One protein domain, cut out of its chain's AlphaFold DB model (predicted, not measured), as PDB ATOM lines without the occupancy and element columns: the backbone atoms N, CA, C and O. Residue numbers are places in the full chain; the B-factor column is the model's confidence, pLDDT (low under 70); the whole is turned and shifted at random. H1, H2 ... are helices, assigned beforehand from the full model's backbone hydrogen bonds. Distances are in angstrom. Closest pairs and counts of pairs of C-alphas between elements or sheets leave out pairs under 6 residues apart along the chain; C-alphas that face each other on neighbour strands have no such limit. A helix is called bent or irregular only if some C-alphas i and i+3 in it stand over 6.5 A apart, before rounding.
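This is residues 9 to 119 of the 376 residues of the protein "Hypothetical protein" of Noctiluca scintillans (UniProt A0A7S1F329). Residues 9 to 31, of which 10 to 31 belong to the long helix H1, stick out as a free arm from a compact body in which four short helices, H2 to H5, join the last turns of H1. In that body H2 and H4 lie side by side, as do H3 and H5, and the end of H1 packs on H3. The printed part has 111 residues with five named helices, H1 to H5 in chain order, and no named strand: all helix. It is loose, with a radius of gyration of the C-alphas of 17.4 A; it spans 66 by 32 by 20 A, the arm making the length.

Start at H1, residues 10 to 47: residues 39 to 47 alone touch H3, residues 73 to 83, at a steep tilt of 51 degrees, closest at C-alphas 43 and 74, 4.4 A. H3 touches H5, residues 106 to 117, the same way at a shallow 13 degrees; closest are C-alphas 76 and 111, 5.6 A. H5 touches H4, residues 85 to 97, opposite ways at a steep 47 degrees; closest are C-alphas 91 and 114, 6.2 A. H4 touches H2, residues 52 to 63, the same way at a shallow 14 degrees; closest are C-alphas 54 and 89, 6.7 A. H3 and H4 only just touch, only at the corner, with 3 pairs of C-alphas within 8 A, the closest Leu 80 and Ala 88 at 5.0 A. H1 is apart from H4 and H5. Every O i to N i+4 pair is within hydrogen-bond range in H1, H2, H4 and H5; in H3, 5 of 7.

Find C-alpha 10 at (-16.813, 26.659, -20.531); from there H1 runs 54.5 A to C-alpha 47 at (5.125, -22.760, -27.005). H2 measures 16.1 A, H4 18.3 A and H3 14.6 A; H3 is irregular, with C-alphas 75 and 78 7.1 A apart. H5, 16.8 A, ends at C-alpha 117, (-11.125, -31.047, -24.979).

The C-alphas farthest apart, Asp 9 and Ser 119, are 66.5 A apart. The printed part has no cut, and no link is long. Mean pLDDT of the printed part is 94.8; no printed residue is under 70.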
ATOM      1  N   ASP A   9     -14.647  30.758 -20.103       93.06
ATOM      2  CA  ASP A   9     -15.155  30.085 -21.289       93.06
ATOM      3  C   ASP A   9     -15.321  28.567 -21.029       93.06
ATOM      4  O   ASP A   9     -14.337  27.807 -21.072       93.06
ATOM      5  N   PRO A  10     -16.553  28.079 -20.776       91.00
ATOM      6  CA  PRO A  10     -16.813  26.659 -20.531       91.00
ATOM      7  C   PRO A  10     -16.483  25.780 -21.747       91.00
ATOM      8  O   PRO A  10     -16.154  24.603 -21.588       91.00
ATOM      9  N   THR A  11     -16.501  26.329 -22.968       93.44
ATOM     10  CA  THR A  11     -16.159  25.585 -24.186       93.44
ATOM     11  C   THR A  11     -14.667  25.280 -24.244       93.44
ATOM     12  O   THR A  11     -14.286  24.148 -24.545       93.44
ATOM     13  N   LYS A  12     -13.800  26.236 -23.888       90.50
ATOM     14  CA  LYS A  12     -12.347  25.986 -23.796       90.50
ATOM     15  C   LYS A  12     -12.016  24.921 -22.757       90.50
ATOM     16  O   LYS A  12     -11.143  24.085 -22.998       90.50
ATOM     17  N   TRP A  13     -12.723  24.925 -21.628       90.75
ATOM     18  CA  TRP A  13     -12.554  23.912 -20.589       90.75
ATOM     19  C   TRP A  13     -12.964  22.513 -21.077       90.75
ATOM     20  O   TRP A  13     -12.170  21.579 -20.961       90.75
ATOM     21  N   LEU A  14     -14.129  22.380 -21.728       93.50
ATOM     22  CA  LEU A  14     -14.580  21.115 -22.326       93.50
ATOM     23  C   LEU A  14     -13.615  20.605 -23.404       93.50
ATOM     24  O   LEU A  14     -13.239  19.436 -23.390       93.50
ATOM     25  N   LEU A  15     -13.151  21.478 -24.306       94.25
ATOM     26  CA  LEU A  15     -12.182  21.108 -25.344       94.25
ATOM     27  C   LEU A  15     -10.851  20.636 -24.744       94.25
ATOM     28  O   LEU A  15     -10.259  19.677 -25.241       94.25
ATOM     29  N   LYS A  16     -10.382  21.278 -23.668       93.00
ATOM     30  CA  LYS A  16      -9.190  20.844 -22.928       93.00
ATOM     31  C   LYS A  16      -9.411  19.476 -22.273       93.00
ATOM     32  O   LYS A  16      -8.512  18.641 -22.329       93.00
ATOM     33  N   GLY A  17     -10.597  19.233 -21.711       93.75
ATOM     34  CA  GLY A  17     -10.997  17.940 -21.148       93.75
ATOM     35  C   GLY A  17     -11.010  16.819 -22.189       93.75
ATOM     36  O   GLY A  17     -10.352  15.805 -21.994       93.75
ATOM     37  N   VAL A  18     -11.658  17.036 -23.339       96.25
ATOM     38  CA  VAL A  18     -11.702  16.060 -24.445       96.25
ATOM     39  C   VAL A  18     -10.302  15.760 -24.983       96.25
ATOM     40  O   VAL A  18      -9.984  14.605 -25.246       96.25
ATOM     41  N   LYS A  19      -9.436  16.774 -25.129       96.38
ATOM     42  CA  LYS A  19      -8.042  16.561 -25.553       96.38
ATOM     43  C   LYS A  19      -7.260  15.707 -24.554       96.38
ATOM     44  O   LYS A  19      -6.543  14.811 -24.980       96.38
ATOM     45  N   ARG A  20      -7.413  15.967 -23.250       95.00
ATOM     46  CA  ARG A  20      -6.784  15.163 -22.190       95.00
ATOM     47  C   ARG A  20      -7.301  13.730 -22.185       95.00
ATOM     48  O   ARG A  20      -6.490  12.820 -22.129       95.00
ATOM     49  N   HIS A  21      -8.615  13.541 -22.308       93.75
ATOM     50  CA  HIS A  21      -9.223  12.214 -22.386       93.75
ATOM     51  C   HIS A  21      -8.682  11.422 -23.576       93.75
ATOM     52  O   HIS A  21      -8.219  10.308 -23.399       93.75
ATOM     53  N   LYS A  22      -8.635  12.031 -24.767       96.12
ATOM     54  CA  LYS A  22      -8.074  11.387 -25.963       96.12
ATOM     55  C   LYS A  22      -6.589  11.054 -25.830       96.12
ATOM     56  O   LYS A  22      -6.163  10.015 -26.314       96.12
ATOM     57  N   ALA A  23      -5.797  11.944 -25.229       95.62
ATOM     58  CA  ALA A  23      -4.377  11.690 -24.994       95.62
ATOM     59  C   ALA A  23      -4.178  10.521 -24.021       95.62
ATOM     60  O   ALA A  23      -3.373   9.638 -24.291       95.62
ATOM     61  N   TRP A  24      -4.970  10.483 -22.949       94.81
ATOM     62  CA  TRP A  24      -4.978   9.385 -21.989       94.81
ATOM     63  C   TRP A  24      -5.435   8.062 -22.624       94.81
ATOM     64  O   TRP A  24      -4.768   7.051 -22.454       94.81
ATOM     65  N   GLU A  25      -6.505   8.061 -23.428       93.06
ATOM     66  CA  GLU A  25      -6.948   6.875 -24.182       93.06
ATOM     67  C   GLU A  25      -5.868   6.366 -25.148       93.06
ATOM     68  O   GLU A  25      -5.697   5.159 -25.300       93.06
ATOM     69  N   ALA A  26      -5.136   7.274 -25.802       95.19
ATOM     70  CA  ALA A  26      -4.046   6.912 -26.702       95.19
ATOM     71  C   ALA A  26      -2.849   6.314 -25.947       95.19
ATOM     72  O   ALA A  26      -2.275   5.332 -26.412       95.19
ATOM     73  N   GLU A  27      -2.496   6.872 -24.789       95.44
ATOM     74  CA  GLU A  27      -1.430   6.355 -23.925       95.44
ATOM     75  C   GLU A  27      -1.785   4.978 -23.366       95.44
ATOM     76  O   GLU A  27      -1.008   4.042 -23.534       95.44
ATOM     77  N   GLN A  28      -2.999   4.816 -22.834       90.81
ATOM     78  CA  GLN A  28      -3.509   3.515 -22.410       90.81
ATOM     79  C   GLN A  28      -3.505   2.522 -23.571       90.81
ATOM     80  O   GLN A  28      -3.022   1.406 -23.430       90.81
ATOM     81  N   SER A  29      -3.981   2.913 -24.756       91.62
ATOM     82  CA  SER A  29      -3.958   2.006 -25.903       91.62
ATOM     83  C   SER A  29      -2.538   1.601 -26.307       91.62
ATOM     84  O   SER A  29      -2.372   0.473 -26.751       91.62
ATOM     85  N   ARG A  30      -1.538   2.480 -26.154       95.56
ATOM     86  CA  ARG A  30      -0.128   2.153 -26.413       95.56
ATOM     87  C   ARG A  30       0.415   1.172 -25.376       95.56
ATOM     88  O   ARG A  30       0.970   0.156 -25.771       95.56
ATOM     89  N   GLU A  31       0.217   1.450 -24.086       93.75
ATOM     90  CA  GLU A  31       0.641   0.564 -22.989       93.75
ATOM     91  C   GLU A  31       0.050  -0.841 -23.145       93.75
ATOM     92  O   GLU A  31       0.755  -1.837 -23.007       93.75
ATOM     93  N   TRP A  32      -1.234  -0.928 -23.505       90.94
ATOM     94  CA  TRP A  32      -1.895  -2.201 -23.781       90.94
ATOM     95  C   TRP A  32      -1.267  -2.939 -24.965       90.94
ATOM     96  O   TRP A  32      -1.003  -4.130 -24.853       90.94
ATOM     97  N   THR A  33      -0.987  -2.252 -26.075       92.62
ATOM     98  CA  THR A  33      -0.337  -2.873 -27.239       92.62
ATOM     99  C   THR A  33       1.084  -3.349 -26.926       92.62
ATOM    100  O   THR A  33       1.478  -4.417 -27.386       92.62
ATOM    101  N   GLU A  34       1.852  -2.595 -26.136       95.38
ATOM    102  CA  GLU A  34       3.197  -2.997 -25.700       95.38
ATOM    103  C   GLU A  34       3.147  -4.227 -24.785       95.38
ATOM    104  O   GLU A  34       3.901  -5.180 -24.985       95.38
ATOM    105  N   TRP A  35       2.219  -4.246 -23.824       94.38
ATOM    106  CA  TRP A  35       2.002  -5.397 -22.949       94.38
ATOM    107  C   TRP A  35       1.571  -6.646 -23.731       94.38
ATOM    108  O   TRP A  35       2.097  -7.732 -23.492       94.38
ATOM    109  N   GLU A  36       0.653  -6.500 -24.691       92.50
ATOM    110  CA  GLU A  36       0.188  -7.594 -25.555       92.50
ATOM    111  C   GLU A  36       1.314  -8.154 -26.424       92.50
ATOM    112  O   GLU A  36       1.447  -9.371 -26.534       92.50
ATOM    113  N   ALA A  37       2.145  -7.286 -27.009       95.38
ATOM    114  CA  ALA A  37       3.294  -7.710 -27.799       95.38
ATOM    115  C   ALA A  37       4.297  -8.507 -26.951       95.38
ATOM    116  O   ALA A  37       4.757  -9.560 -27.387       95.38
ATOM    117  N   ALA A  38       4.574  -8.056 -25.723       96.62
ATOM    118  CA  ALA A  38       5.469  -8.753 -24.804       96.62
ATOM    119  C   ALA A  38       4.900 -10.109 -24.337       96.62
ATOM    120  O   ALA A  38       5.625 -11.101 -24.277       96.62
ATOM    121  N   ASP A  39       3.602 -10.183 -24.022       96.56
ATOM    122  CA  ASP A  39       2.945 -11.444 -23.641       96.56
ATOM    123  C   ASP A  39       2.849 -12.412 -24.833       96.56
ATOM    124  O   ASP A  39       2.966 -13.625 -24.661       96.56
ATOM    125  N   GLN A  40       2.698 -11.896 -26.055       95.44
ATOM    126  CA  GLN A  40       2.760 -12.703 -27.268       95.44
ATOM    127  C   GLN A  40       4.166 -13.259 -27.516       95.44
ATOM    128  O   GLN A  40       4.291 -14.464 -27.724       95.44
ATOM    129  N   GLU A  41       5.203 -12.422 -27.467       96.12
ATOM    130  CA  GLU A  41       6.600 -12.843 -27.638       96.12
ATOM    131  C   GLU A  41       6.970 -13.920 -26.610       96.12
ATOM    132  O   GLU A  41       7.418 -15.007 -26.973       96.12
ATOM    133  N   ALA A  42       6.638 -13.702 -25.334       95.50
ATOM    134  CA  ALA A  42       6.879 -14.683 -24.277       95.50
ATOM    135  C   ALA A  42       6.088 -15.994 -24.465       95.50
ATOM    136  O   ALA A  42       6.537 -17.067 -24.046       95.50
ATOM    137  N   ALA A  43       4.891 -15.939 -25.061       94.50
ATOM    138  CA  ALA A  43       4.122 -17.136 -25.388       94.50
ATOM    139  C   ALA A  43       4.740 -17.902 -26.568       94.50
ATOM    140  O   ALA A  43       4.799 -19.133 -26.521       94.50
ATOM    141  N   GLU A  44       5.209 -17.185 -27.591       93.31
ATOM    142  CA  GLU A  44       5.847 -17.755 -28.778       93.31
ATOM    143  C   GLU A  44       7.199 -18.396 -28.445       93.31
ATOM    144  O   GLU A  44       7.456 -19.521 -28.874       93.31
ATOM    145  N   ASP A  45       8.000 -17.770 -27.582       91.06
ATOM    146  CA  ASP A  45       9.253 -18.345 -27.081       91.06
ATOM    147  C   ASP A  45       9.029 -19.671 -26.342       91.06
ATOM    148  O   ASP A  45       9.825 -20.608 -26.441       91.06
ATOM    149  N   ARG A  46       7.922 -19.777 -25.595       90.50
ATOM    150  CA  ARG A  46       7.646 -20.947 -24.754       90.50
ATOM    151  C   ARG A  46       6.943 -22.084 -25.488       90.50
ATOM    152  O   ARG A  46       7.193 -23.249 -25.181       90.50
ATOM    153  N   TYR A  47       6.017 -21.769 -26.388       90.25
ATOM    154  CA  TYR A  47       5.125 -22.760 -27.005       90.25
ATOM    155  C   TYR A  47       5.239 -22.828 -28.529       90.25
ATOM    156  O   TYR A  47       4.580 -23.672 -29.140       90.25
ATOM    157  N   GLY A  48       6.066 -21.977 -29.135       90.62
ATOM    158  CA  GLY A  48       6.116 -21.791 -30.575       90.62
ATOM    159  C   GLY A  48       4.987 -20.889 -31.093       90.62
ATOM    160  O   GLY A  48       4.242 -20.292 -30.310       90.62
ATOM    161  N   PRO A  49       4.842 -20.780 -32.424       93.69
ATOM    162  CA  PRO A  49       3.890 -19.865 -33.042       93.69
ATOM    163  C   PRO A  49       2.452 -20.179 -32.614       93.69
ATOM    164  O   PRO A  49       1.955 -21.289 -32.806       93.69
ATOM    165  N   VAL A  50       1.764 -19.182 -32.053       95.50
ATOM    166  CA  VAL A  50       0.352 -19.297 -31.670       95.50
ATOM    167  C   VAL A  50      -0.530 -18.901 -32.862       95.50
ATOM    168  O   VAL A  50      -0.308 -17.832 -33.438       95.50
ATOM    169  N   PRO A  51      -1.557 -19.696 -33.227       95.88
ATOM    170  CA  PRO A  51      -2.476 -19.350 -34.306       95.88
ATOM    171  C   PRO A  51      -3.094 -17.959 -34.134       95.88
ATOM    172  O   PRO A  51      -3.611 -17.618 -33.067       95.88
ATOM    173  N   GLU A  52      -3.088 -17.166 -35.207       96.12
ATOM    174  CA  GLU A  52      -3.552 -15.775 -35.189       96.12
ATOM    175  C   GLU A  52      -5.012 -15.656 -34.734       96.12
ATOM    176  O   GLU A  52      -5.330 -14.786 -33.926       96.12
ATOM    177  N   ALA A  53      -5.873 -16.590 -35.151       97.19
ATOM    178  CA  ALA A  53      -7.272 -16.633 -34.733       97.19
ATOM    179  C   ALA A  53      -7.438 -16.778 -33.210       97.19
ATOM    180  O   ALA A  53      -8.370 -16.214 -32.635       97.19
ATOM    181  N   LEU A  54      -6.535 -17.507 -32.540       97.38
ATOM    182  CA  LEU A  54      -6.561 -17.650 -31.083       97.38
ATOM    183  C   LEU A  54      -6.084 -16.378 -30.387       97.38
ATOM    184  O   LEU A  54      -6.706 -15.964 -29.410       97.38
ATOM    185  N   ARG A  55      -5.022 -15.747 -30.904       96.50
ATOM    186  CA  ARG A  55      -4.527 -14.466 -30.379       96.50
ATOM    187  C   ARG A  55      -5.610 -13.394 -30.468       96.50
ATOM    188  O   ARG A  55      -5.933 -12.775 -29.462       96.50
ATOM    189  N   GLU A  56      -6.230 -13.259 -31.638       96.69
ATOM    190  CA  GLU A  56      -7.309 -12.303 -31.894       96.69
ATOM    191  C   GLU A  56      -8.533 -12.570 -31.002       96.69
ATOM    192  O   GLU A  56      -9.111 -11.648 -30.434       96.69
ATOM    193  N   ALA A  57      -8.915 -13.835 -30.804       97.44
ATOM    194  CA  ALA A  57     -10.030 -14.174 -29.923       97.44
ATOM    195  C   ALA A  57      -9.747 -13.817 -28.450       97.44
ATOM    196  O   ALA A  57     -10.618 -13.270 -27.771       97.44
ATOM    197  N   VAL A  58      -8.538 -14.092 -27.948       96.94
ATOM    198  CA  VAL A  58      -8.121 -13.693 -26.589       96.94
ATOM    199  C   VAL A  58      -8.058 -12.168 -26.467       96.94
ATOM    200  O   VAL A  58      -8.539 -11.609 -25.479       96.94
ATOM    201  N   TRP A  59      -7.547 -11.492 -27.496       95.12
ATOM    202  CA  TRP A  59      -7.498 -10.036 -27.579       95.12
ATOM    203  C   TRP A  59      -8.893  -9.408 -27.477       95.12
ATOM    204  O   TRP A  59      -9.135  -8.554 -26.621       95.12
ATOM    205  N   GLN A  60      -9.853  -9.893 -28.268       95.44
ATOM    206  CA  GLN A  60     -11.240  -9.422 -28.225       95.44
ATOM    207  C   GLN A  60     -11.875  -9.617 -26.839       95.44
ATOM    208  O   GLN A  60     -12.613  -8.745 -26.375       95.44
ATOM    209  N   LEU A  61     -11.568 -10.724 -26.151       95.75
ATOM    210  CA  LEU A  61     -12.060 -10.989 -24.795       95.75
ATOM    211  C   LEU A  61     -11.489 -10.010 -23.761       95.75
ATOM    212  O   LEU A  61     -12.242  -9.512 -22.921       95.75
ATOM    213  N   ASN A  62     -10.194  -9.693 -23.844       95.12
ATOM    214  CA  ASN A  62      -9.554  -8.714 -22.963       95.12
ATOM    215  C   ASN A  62     -10.078  -7.293 -23.238       95.12
ATOM    216  O   ASN A  62     -10.454  -6.579 -22.306       95.12
ATOM    217  N   ARG A  63     -10.207  -6.905 -24.514       93.06
ATOM    218  CA  ARG A  63     -10.690  -5.576 -24.934       93.06
ATOM    219  C   ARG A  63     -12.158  -5.331 -24.583       93.06
ATOM    220  O   ARG A  63     -12.547  -4.189 -24.347       93.06
ATOM    221  N   ALA A  64     -12.976  -6.383 -24.528       93.31
ATOM    222  CA  ALA A  64     -14.377  -6.278 -24.132       93.31
ATOM    223  C   ALA A  64     -14.563  -5.824 -22.669       93.31
ATOM    224  O   ALA A  64     -15.665  -5.404 -22.315       93.31
ATOM    225  N   GLY A  65     -13.525  -5.917 -21.824       87.62
ATOM    226  CA  GLY A  65     -13.541  -5.423 -20.441       87.62
ATOM    227  C   GLY A  65     -14.496  -6.175 -19.507       87.62
ATOM    228  O   GLY A  65     -14.884  -5.641 -18.473       87.62
ATOM    229  N   ARG A  66     -14.918  -7.391 -19.880       92.62
ATOM    230  CA  ARG A  66     -15.849  -8.223 -19.090       92.62
ATOM    231  C   ARG A  66     -15.152  -9.192 -18.139       92.62
ATOM    232  O   ARG A  66     -15.807  -9.765 -17.275       92.62
ATOM    233  N   VAL A  67     -13.856  -9.420 -18.332       95.62
ATOM    234  CA  VAL A  67     -13.052 -10.348 -17.530       95.62
ATOM    235  C   VAL A  67     -12.544  -9.658 -16.264       95.62
ATOM    236  O   VAL A  67     -12.138  -8.501 -16.317       95.62
ATOM    237  N   GLN A  68     -12.560 -10.360 -15.125       94.88
ATOM    238  CA  GLN A  68     -12.051  -9.811 -13.856       94.88
ATOM    239  C   GLN A  68     -10.528  -9.606 -13.870       94.88
ATOM    240  O   GLN A  68     -10.020  -8.664 -13.270       94.88
ATOM    241  N   GLU A  69      -9.807 -10.486 -14.567       95.31
ATOM    242  CA  GLU A  69      -8.362 -10.414 -14.782       95.31
ATOM    243  C   GLU A  69      -8.087 -10.532 -16.291       95.31
ATOM    244  O   GLU A  69      -8.725 -11.361 -16.951       95.31
ATOM    245  N   PRO A  70      -7.145  -9.759 -16.857       95.75
ATOM    246  CA  PRO A  70      -6.696  -9.964 -18.229       95.75
ATOM    247  C   PRO A  70      -6.220 -11.407 -18.451       95.75
ATOM    248  O   PRO A  70      -5.443 -11.962 -17.668       95.75
ATOM    249  N   ILE A  71      -6.686 -12.032 -19.529       97.38
ATOM    250  CA  ILE A  71      -6.265 -13.375 -19.923       97.38
ATOM    251  C   ILE A  71      -4.845 -13.271 -20.476       97.38
ATOM    252  O   ILE A  71      -4.630 -12.625 -21.500       97.38
ATOM    253  N   LYS A  72      -3.894 -13.923 -19.803       96.94
ATOM    254  CA  LYS A  72      -2.484 -13.962 -20.213       96.94
ATOM    255  C   LYS A  72      -2.274 -15.087 -21.215       96.94
ATOM    256  O   LYS A  72      -2.437 -16.263 -20.863       96.94
ATOM    257  N   LEU A  73      -1.895 -14.743 -22.440       97.00
ATOM    258  CA  LEU A  73      -1.613 -15.679 -23.518       97.00
ATOM    259  C   LEU A  73      -0.496 -16.644 -23.118       97.00
ATOM    260  O   LEU A  73      -0.654 -17.848 -23.306       97.00
ATOM    261  N   THR A  74       0.539 -16.167 -22.421       96.19
ATOM    262  CA  THR A  74       1.608 -17.005 -21.834       96.19
ATOM    263  C   THR A  74       1.110 -18.152 -20.949       96.19
ATOM    264  O   THR A  74       1.812 -19.147 -20.777       96.19
ATOM    265  N   ARG A  75      -0.089 -18.055 -20.361       96.06
ATOM    266  CA  ARG A  75      -0.669 -19.120 -19.524       96.06
ATOM    267  C   ARG A  75      -1.606 -20.040 -20.294       96.06
ATOM    268  O   ARG A  75      -1.644 -21.238 -20.019       96.06
ATOM    269  N   VAL A  76      -2.387 -19.490 -21.222       97.31
ATOM    270  CA  VAL A  76      -3.433 -20.244 -21.928       97.31
ATOM    271  C   VAL A  76      -2.968 -20.832 -23.259       97.31
ATOM    272  O   VAL A  76      -3.585 -21.793 -23.716       97.31
ATOM    273  N   ALA A  77      -1.883 -20.314 -23.850       96.38
ATOM    274  CA  ALA A  77      -1.392 -20.716 -25.165       96.38
ATOM    275  C   ALA A  77      -1.140 -22.222 -25.244       96.38
ATOM    276  O   ALA A  77      -1.792 -22.871 -26.047       96.38
ATOM    277  N   GLY A  78      -0.306 -22.801 -24.371       94.94
ATOM    278  CA  GLY A  78       0.010 -24.239 -24.400       94.94
ATOM    279  C   GLY A  78      -1.226 -25.158 -24.411       94.94
ATOM    280  O   GLY A  78      -1.379 -25.971 -25.326       94.94
ATOM    281  N   PRO A  79      -2.166 -25.024 -23.453       97.00
ATOM    282  CA  PRO A  79      -3.402 -25.808 -23.461       97.00
ATOM    283  C   PRO A  79      -4.306 -25.570 -24.679       97.00
ATOM    284  O   PRO A  79      -4.895 -26.531 -25.179       97.00
ATOM    285  N   LEU A  80      -4.428 -24.325 -25.158       97.69
ATOM    286  CA  LEU A  80      -5.250 -23.993 -26.329       97.69
ATOM    287  C   LEU A  80      -4.629 -24.539 -27.619       97.69
ATOM    288  O   LEU A  80      -5.297 -25.260 -28.360       97.69
ATOM    289  N   THR A  81      -3.340 -24.288 -27.853       96.19
ATOM    290  CA  THR A  81      -2.616 -24.823 -29.012       96.19
ATOM    291  C   THR A  81      -2.603 -26.338 -28.986       96.19
ATOM    292  O   THR A  81      -2.751 -26.936 -30.037       96.19
ATOM    293  N   SER A  82      -2.544 -26.982 -27.815       95.81
ATOM    294  CA  SER A  82      -2.616 -28.445 -27.692       95.81
ATOM    295  C   SER A  82      -4.012 -29.017 -27.951       95.81
ATOM    296  O   SER A  82      -4.118 -30.120 -28.493       95.81
ATOM    297  N   ALA A  83      -5.084 -28.294 -27.607       96.44
ATOM    298  CA  ALA A  83      -6.455 -28.678 -27.956       96.44
ATOM    299  C   ALA A  83      -6.705 -28.636 -29.473       96.44
ATOM    300  O   ALA A  83      -7.424 -29.492 -29.981       96.44
ATOM    301  N   GLY A  84      -6.049 -27.707 -30.173       95.06
ATOM    302  CA  GLY A  84      -6.219 -27.455 -31.603       95.06
ATOM    303  C   GLY A  84      -7.096 -26.238 -31.849       95.06
ATOM    304  O   GLY A  84      -7.920 -25.889 -31.010       95.06
ATOM    305  N   GLU A  85      -6.898 -25.565 -32.984       95.62
ATOM    306  CA  GLU A  85      -7.516 -24.263 -33.272       95.62
ATOM    307  C   GLU A  85      -9.047 -24.289 -33.140       95.62
ATOM    308  O   GLU A  85      -9.626 -23.432 -32.477       95.62
ATOM    309  N   PHE A  86      -9.710 -25.301 -33.708       93.81
ATOM    310  CA  PHE A  86     -11.170 -25.397 -33.688       93.81
ATOM    311  C   PHE A  86     -11.721 -25.602 -32.268       93.81
ATOM    312  O   PHE A  86     -12.592 -24.855 -31.819       93.81
ATOM    313  N   GLU A  87     -11.200 -26.588 -31.539       95.69
ATOM    314  CA  GLU A  87     -11.579 -26.880 -30.157       95.69
ATOM    315  C   GLU A  87     -11.237 -25.720 -29.211       95.69
ATOM    316  O   GLU A  87     -11.999 -25.425 -28.291       95.69
ATOM    317  N   ALA A  88     -10.114 -25.039 -29.442       97.31
ATOM    318  CA  ALA A  88      -9.701 -23.871 -28.676       97.31
ATOM    319  C   ALA A  88     -10.643 -22.679 -28.896       97.31
ATOM    320  O   ALA A  88     -11.068 -22.058 -27.922       97.31
ATOM    321  N   LEU A  89     -11.052 -22.400 -30.139       97.50
ATOM    322  CA  LEU A  89     -12.062 -21.377 -30.427       97.50
ATOM    323  C   LEU A  89     -13.426 -21.734 -29.817       97.50
ATOM    324  O   LEU A  89     -14.115 -20.852 -29.306       97.50
ATOM    325  N   GLU A  90     -13.809 -23.015 -29.806       96.81
ATOM    326  CA  GLU A  90     -15.019 -23.479 -29.114       96.81
ATOM    327  C   GLU A  90     -14.935 -23.223 -27.599       96.81
ATOM    328  O   GLU A  90     -15.918 -22.788 -26.992       96.81
ATOM    329  N   VAL A  91     -13.766 -23.441 -26.984       97.81
ATOM    330  CA  VAL A  91     -13.518 -23.144 -25.563       97.81
ATOM    331  C   VAL A  91     -13.622 -21.644 -25.290       97.81
ATOM    332  O   VAL A  91     -14.319 -21.255 -24.354       97.81
ATOM    333  N   LEU A  92     -12.993 -20.796 -26.110       97.38
ATOM    334  CA  LEU A  92     -13.054 -19.336 -25.962       97.38
ATOM    335  C   LEU A  92     -14.472 -18.794 -26.186       97.38
ATOM    336  O   LEU A  92     -14.932 -17.923 -25.448       97.38
ATOM    337  N   LYS A  93     -15.211 -19.360 -27.143       96.88
ATOM    338  CA  LYS A  93     -16.625 -19.041 -27.349       96.88
ATOM    339  C   LYS A  93     -17.469 -19.447 -26.141       96.88
ATOM    340  O   LYS A  93     -18.233 -18.628 -25.639       96.88
ATOM    341  N   SER A  94     -17.290 -20.666 -25.634       96.44
ATOM    342  CA  SER A  94     -18.000 -21.152 -24.442       96.44
ATOM    343  C   SER A  94     -17.684 -20.300 -23.210       96.44
ATOM    344  O   SER A  94     -18.570 -20.030 -22.406       96.44
ATOM    345  N   PHE A  95     -16.438 -19.832 -23.082       96.56
ATOM    346  CA  PHE A  95     -16.036 -18.881 -22.050       96.56
ATOM    347  C   PHE A  95     -16.774 -17.543 -22.190       96.56
ATOM    348  O   PHE A  95     -17.264 -17.017 -21.198       96.56
ATOM    349  N   SER A  96     -16.901 -17.021 -23.415       95.38
ATOM    350  CA  SER A  96     -17.607 -15.759 -23.683       95.38
ATOM    351  C   SER A  96     -19.115 -15.818 -23.394       95.38
ATOM    352  O   SER A  96     -19.721 -14.800 -23.061       95.38
ATOM    353  N   GLU A  97     -19.714 -17.006 -23.531       94.56
ATOM    354  CA  GLU A  97     -21.131 -17.272 -23.260       94.56
ATOM    355  C   GLU A  97     -21.396 -17.592 -21.781       94.56
ATOM    356  O   GLU A  97     -22.511 -17.387 -21.294       94.56
ATOM    357  N   ALA A  98     -20.389 -18.088 -21.057       91.50
ATOM    358  CA  ALA A  98     -20.466 -18.286 -19.617       91.50
ATOM    359  C   ALA A  98     -20.595 -16.937 -18.887       91.50
ATOM    360  O   ALA A  98     -20.254 -15.885 -19.423       91.50
ATOM    361  N   ALA A  99     -21.086 -16.955 -17.643       81.50
ATOM    362  CA  ALA A  99     -21.168 -15.759 -16.805       81.50
ATOM    363  C   ALA A  99     -19.755 -15.270 -16.437       81.50
ATOM    364  O   ALA A  99     -19.229 -15.602 -15.378       81.50
ATOM    365  N   ILE A 100     -19.129 -14.504 -17.339       82.56
ATOM    366  CA  ILE A 100     -17.740 -14.032 -17.221       82.56
ATOM    367  C   ILE A 100     -17.525 -13.309 -15.883       82.56
ATOM    368  O   ILE A 100     -16.495 -13.488 -15.240       82.56
ATOM    369  N   GLU A 101     -18.535 -12.564 -15.426       87.81
ATOM    370  CA  GLU A 101     -18.514 -11.812 -14.168       87.81
ATOM    371  C   GLU A 101     -18.402 -12.703 -12.920       87.81
ATOM    372  O   GLU A 101     -17.910 -12.242 -11.895       87.81
ATOM    373  N   GLU A 102     -18.807 -13.974 -12.983       94.00
ATOM    374  CA  GLU A 102     -18.720 -14.913 -11.853       94.00
ATOM    375  C   GLU A 102     -17.357 -15.627 -11.783       94.00
ATOM    376  O   GLU A 102     -16.999 -16.206 -10.754       94.00
ATOM    377  N   ILE A 103     -16.571 -15.600 -12.866       95.81
ATOM    378  CA  ILE A 103     -15.311 -16.343 -12.967       95.81
ATOM    379  C   ILE A 103     -14.153 -15.477 -12.454       95.81
ATOM    380  O   ILE A 103     -13.651 -14.606 -13.159       95.81
ATOM    381  N   GLN A 104     -13.672 -15.781 -11.244       95.62
ATOM    382  CA  GLN A 104     -12.554 -15.060 -10.613       95.62
ATOM    383  C   GLN A 104     -11.220 -15.199 -11.358       95.62
ATOM    384  O   GLN A 104     -10.461 -14.244 -11.454       95.62
ATOM    385  N   ASN A 105     -10.921 -16.394 -11.882       96.81
ATOM    386  CA  ASN A 105      -9.672 -16.671 -12.592       96.81
ATOM    387  C   ASN A 105      -9.973 -17.162 -14.020       96.81
ATOM    388  O   ASN A 105     -10.127 -18.375 -14.236       96.81
ATOM    389  N   PRO A 106     -10.076 -16.245 -14.996       96.94
ATOM    390  CA  PRO A 106     -10.462 -16.584 -16.361       96.94
ATOM    391  C   PRO A 106      -9.409 -17.461 -17.048       96.94
ATOM    392  O   PRO A 106      -9.752 -18.476 -17.654       96.94
ATOM    393  N   SER A 107      -8.118 -17.161 -16.857       97.50
ATOM    394  CA  SER A 107      -7.012 -17.975 -17.384       97.50
ATOM    395  C   SER A 107      -7.085 -19.423 -16.876       97.50
ATOM    396  O   SER A 107      -6.959 -20.375 -17.647       97.50
ATOM    397  N   GLY A 108      -7.343 -19.613 -15.578       97.06
ATOM    398  CA  GLY A 108      -7.495 -20.926 -14.948       97.06
ATOM    399  C   GLY A 108      -8.688 -21.722 -15.475       97.06
ATOM    400  O   GLY A 108      -8.579 -22.935 -15.685       97.06
ATOM    401  N   TRP A 109      -9.813 -21.045 -15.723       97.50
ATOM    402  CA  TRP A 109     -10.994 -21.656 -16.330       97.50
ATOM    403  C   TRP A 109     -10.695 -22.139 -17.753       97.50
ATOM    404  O   TRP A 109     -10.918 -23.313 -18.055       97.50
ATOM    405  N   ILE A 110     -10.104 -21.275 -18.588       97.75
ATOM    406  CA  ILE A 110      -9.781 -21.575 -19.991       97.75
ATOM    407  C   ILE A 110      -8.807 -22.750 -20.075       97.75
ATOM    408  O   ILE A 110      -9.065 -23.704 -20.805       97.75
ATOM    409  N   MET A 111      -7.733 -22.749 -19.275       97.19
ATOM    410  CA  MET A 111      -6.782 -23.868 -19.233       97.19
ATOM    411  C   MET A 111      -7.461 -25.195 -18.877       97.19
ATOM    412  O   MET A 111      -7.152 -26.236 -19.462       97.19
ATOM    413  N   ARG A 112      -8.372 -25.184 -17.896       96.94
ATOM    414  CA  ARG A 112      -9.085 -26.389 -17.455       96.94
ATOM    415  C   ARG A 112      -9.999 -26.922 -18.553       96.94
ATOM    416  O   ARG A 112     -10.006 -28.129 -18.786       96.94
ATOM    417  N   GLU A 113     -10.756 -26.044 -19.198       97.56
ATOM    418  CA  GLU A 113     -11.708 -26.434 -20.237       97.56
ATOM    419  C   GLU A 113     -10.996 -26.872 -21.523       97.56
ATOM    420  O   GLU A 113     -11.323 -27.925 -22.071       97.56
ATOM    421  N   ALA A 114      -9.931 -26.171 -21.924       97.50
ATOM    422  CA  ALA A 114      -9.072 -26.586 -23.030       97.50
ATOM    423  C   ALA A 114      -8.531 -28.006 -22.804       97.50
ATOM    424  O   ALA A 114      -8.756 -28.891 -23.628       97.50
ATOM    425  N   ARG A 115      -7.954 -28.291 -21.626       96.25
ATOM    426  CA  ARG A 115      -7.432 -29.631 -21.283       96.25
ATOM    427  C   ARG A 115      -8.487 -30.737 -21.280       96.25
ATOM    428  O   ARG A 115      -8.128 -31.903 -21.449       96.25
ATOM    429  N   ARG A 116      -9.767 -30.417 -21.055       96.44
ATOM    430  CA  ARG A 116     -10.865 -31.395 -21.160       96.44
ATOM    431  C   ARG A 116     -11.143 -31.778 -22.609       96.44
ATOM    432  O   ARG A 116     -11.503 -32.925 -22.863       96.44
ATOM    433  N   LYS A 117     -10.975 -30.834 -23.535       95.50
ATOM    434  CA  LYS A 117     -11.125 -31.047 -24.979       95.50
ATOM    435  C   LYS A 117      -9.870 -31.680 -25.597       95.50
ATOM    436  O   LYS A 117      -9.993 -32.442 -26.551       95.50
ATOM    437  N   THR A 118      -8.688 -31.443 -25.025       95.25
ATOM    438  CA  THR A 118      -7.413 -32.001 -25.498       95.25
ATOM    439  C   THR A 118      -7.325 -33.528 -25.344       95.25
ATOM    440  O   THR A 118      -7.617 -34.102 -24.283       95.25
ATOM    441  N   SER A 119      -6.828 -34.204 -26.388       94.62
ATOM    442  CA  SER A 119      -6.531 -35.642 -26.349       94.62
ATOM    443  C   SER A 119      -5.487 -35.971 -25.271       94.62
ATOM    444  O   SER A 119      -4.734 -35.111 -24.813       94.62
TER     445      SER A 119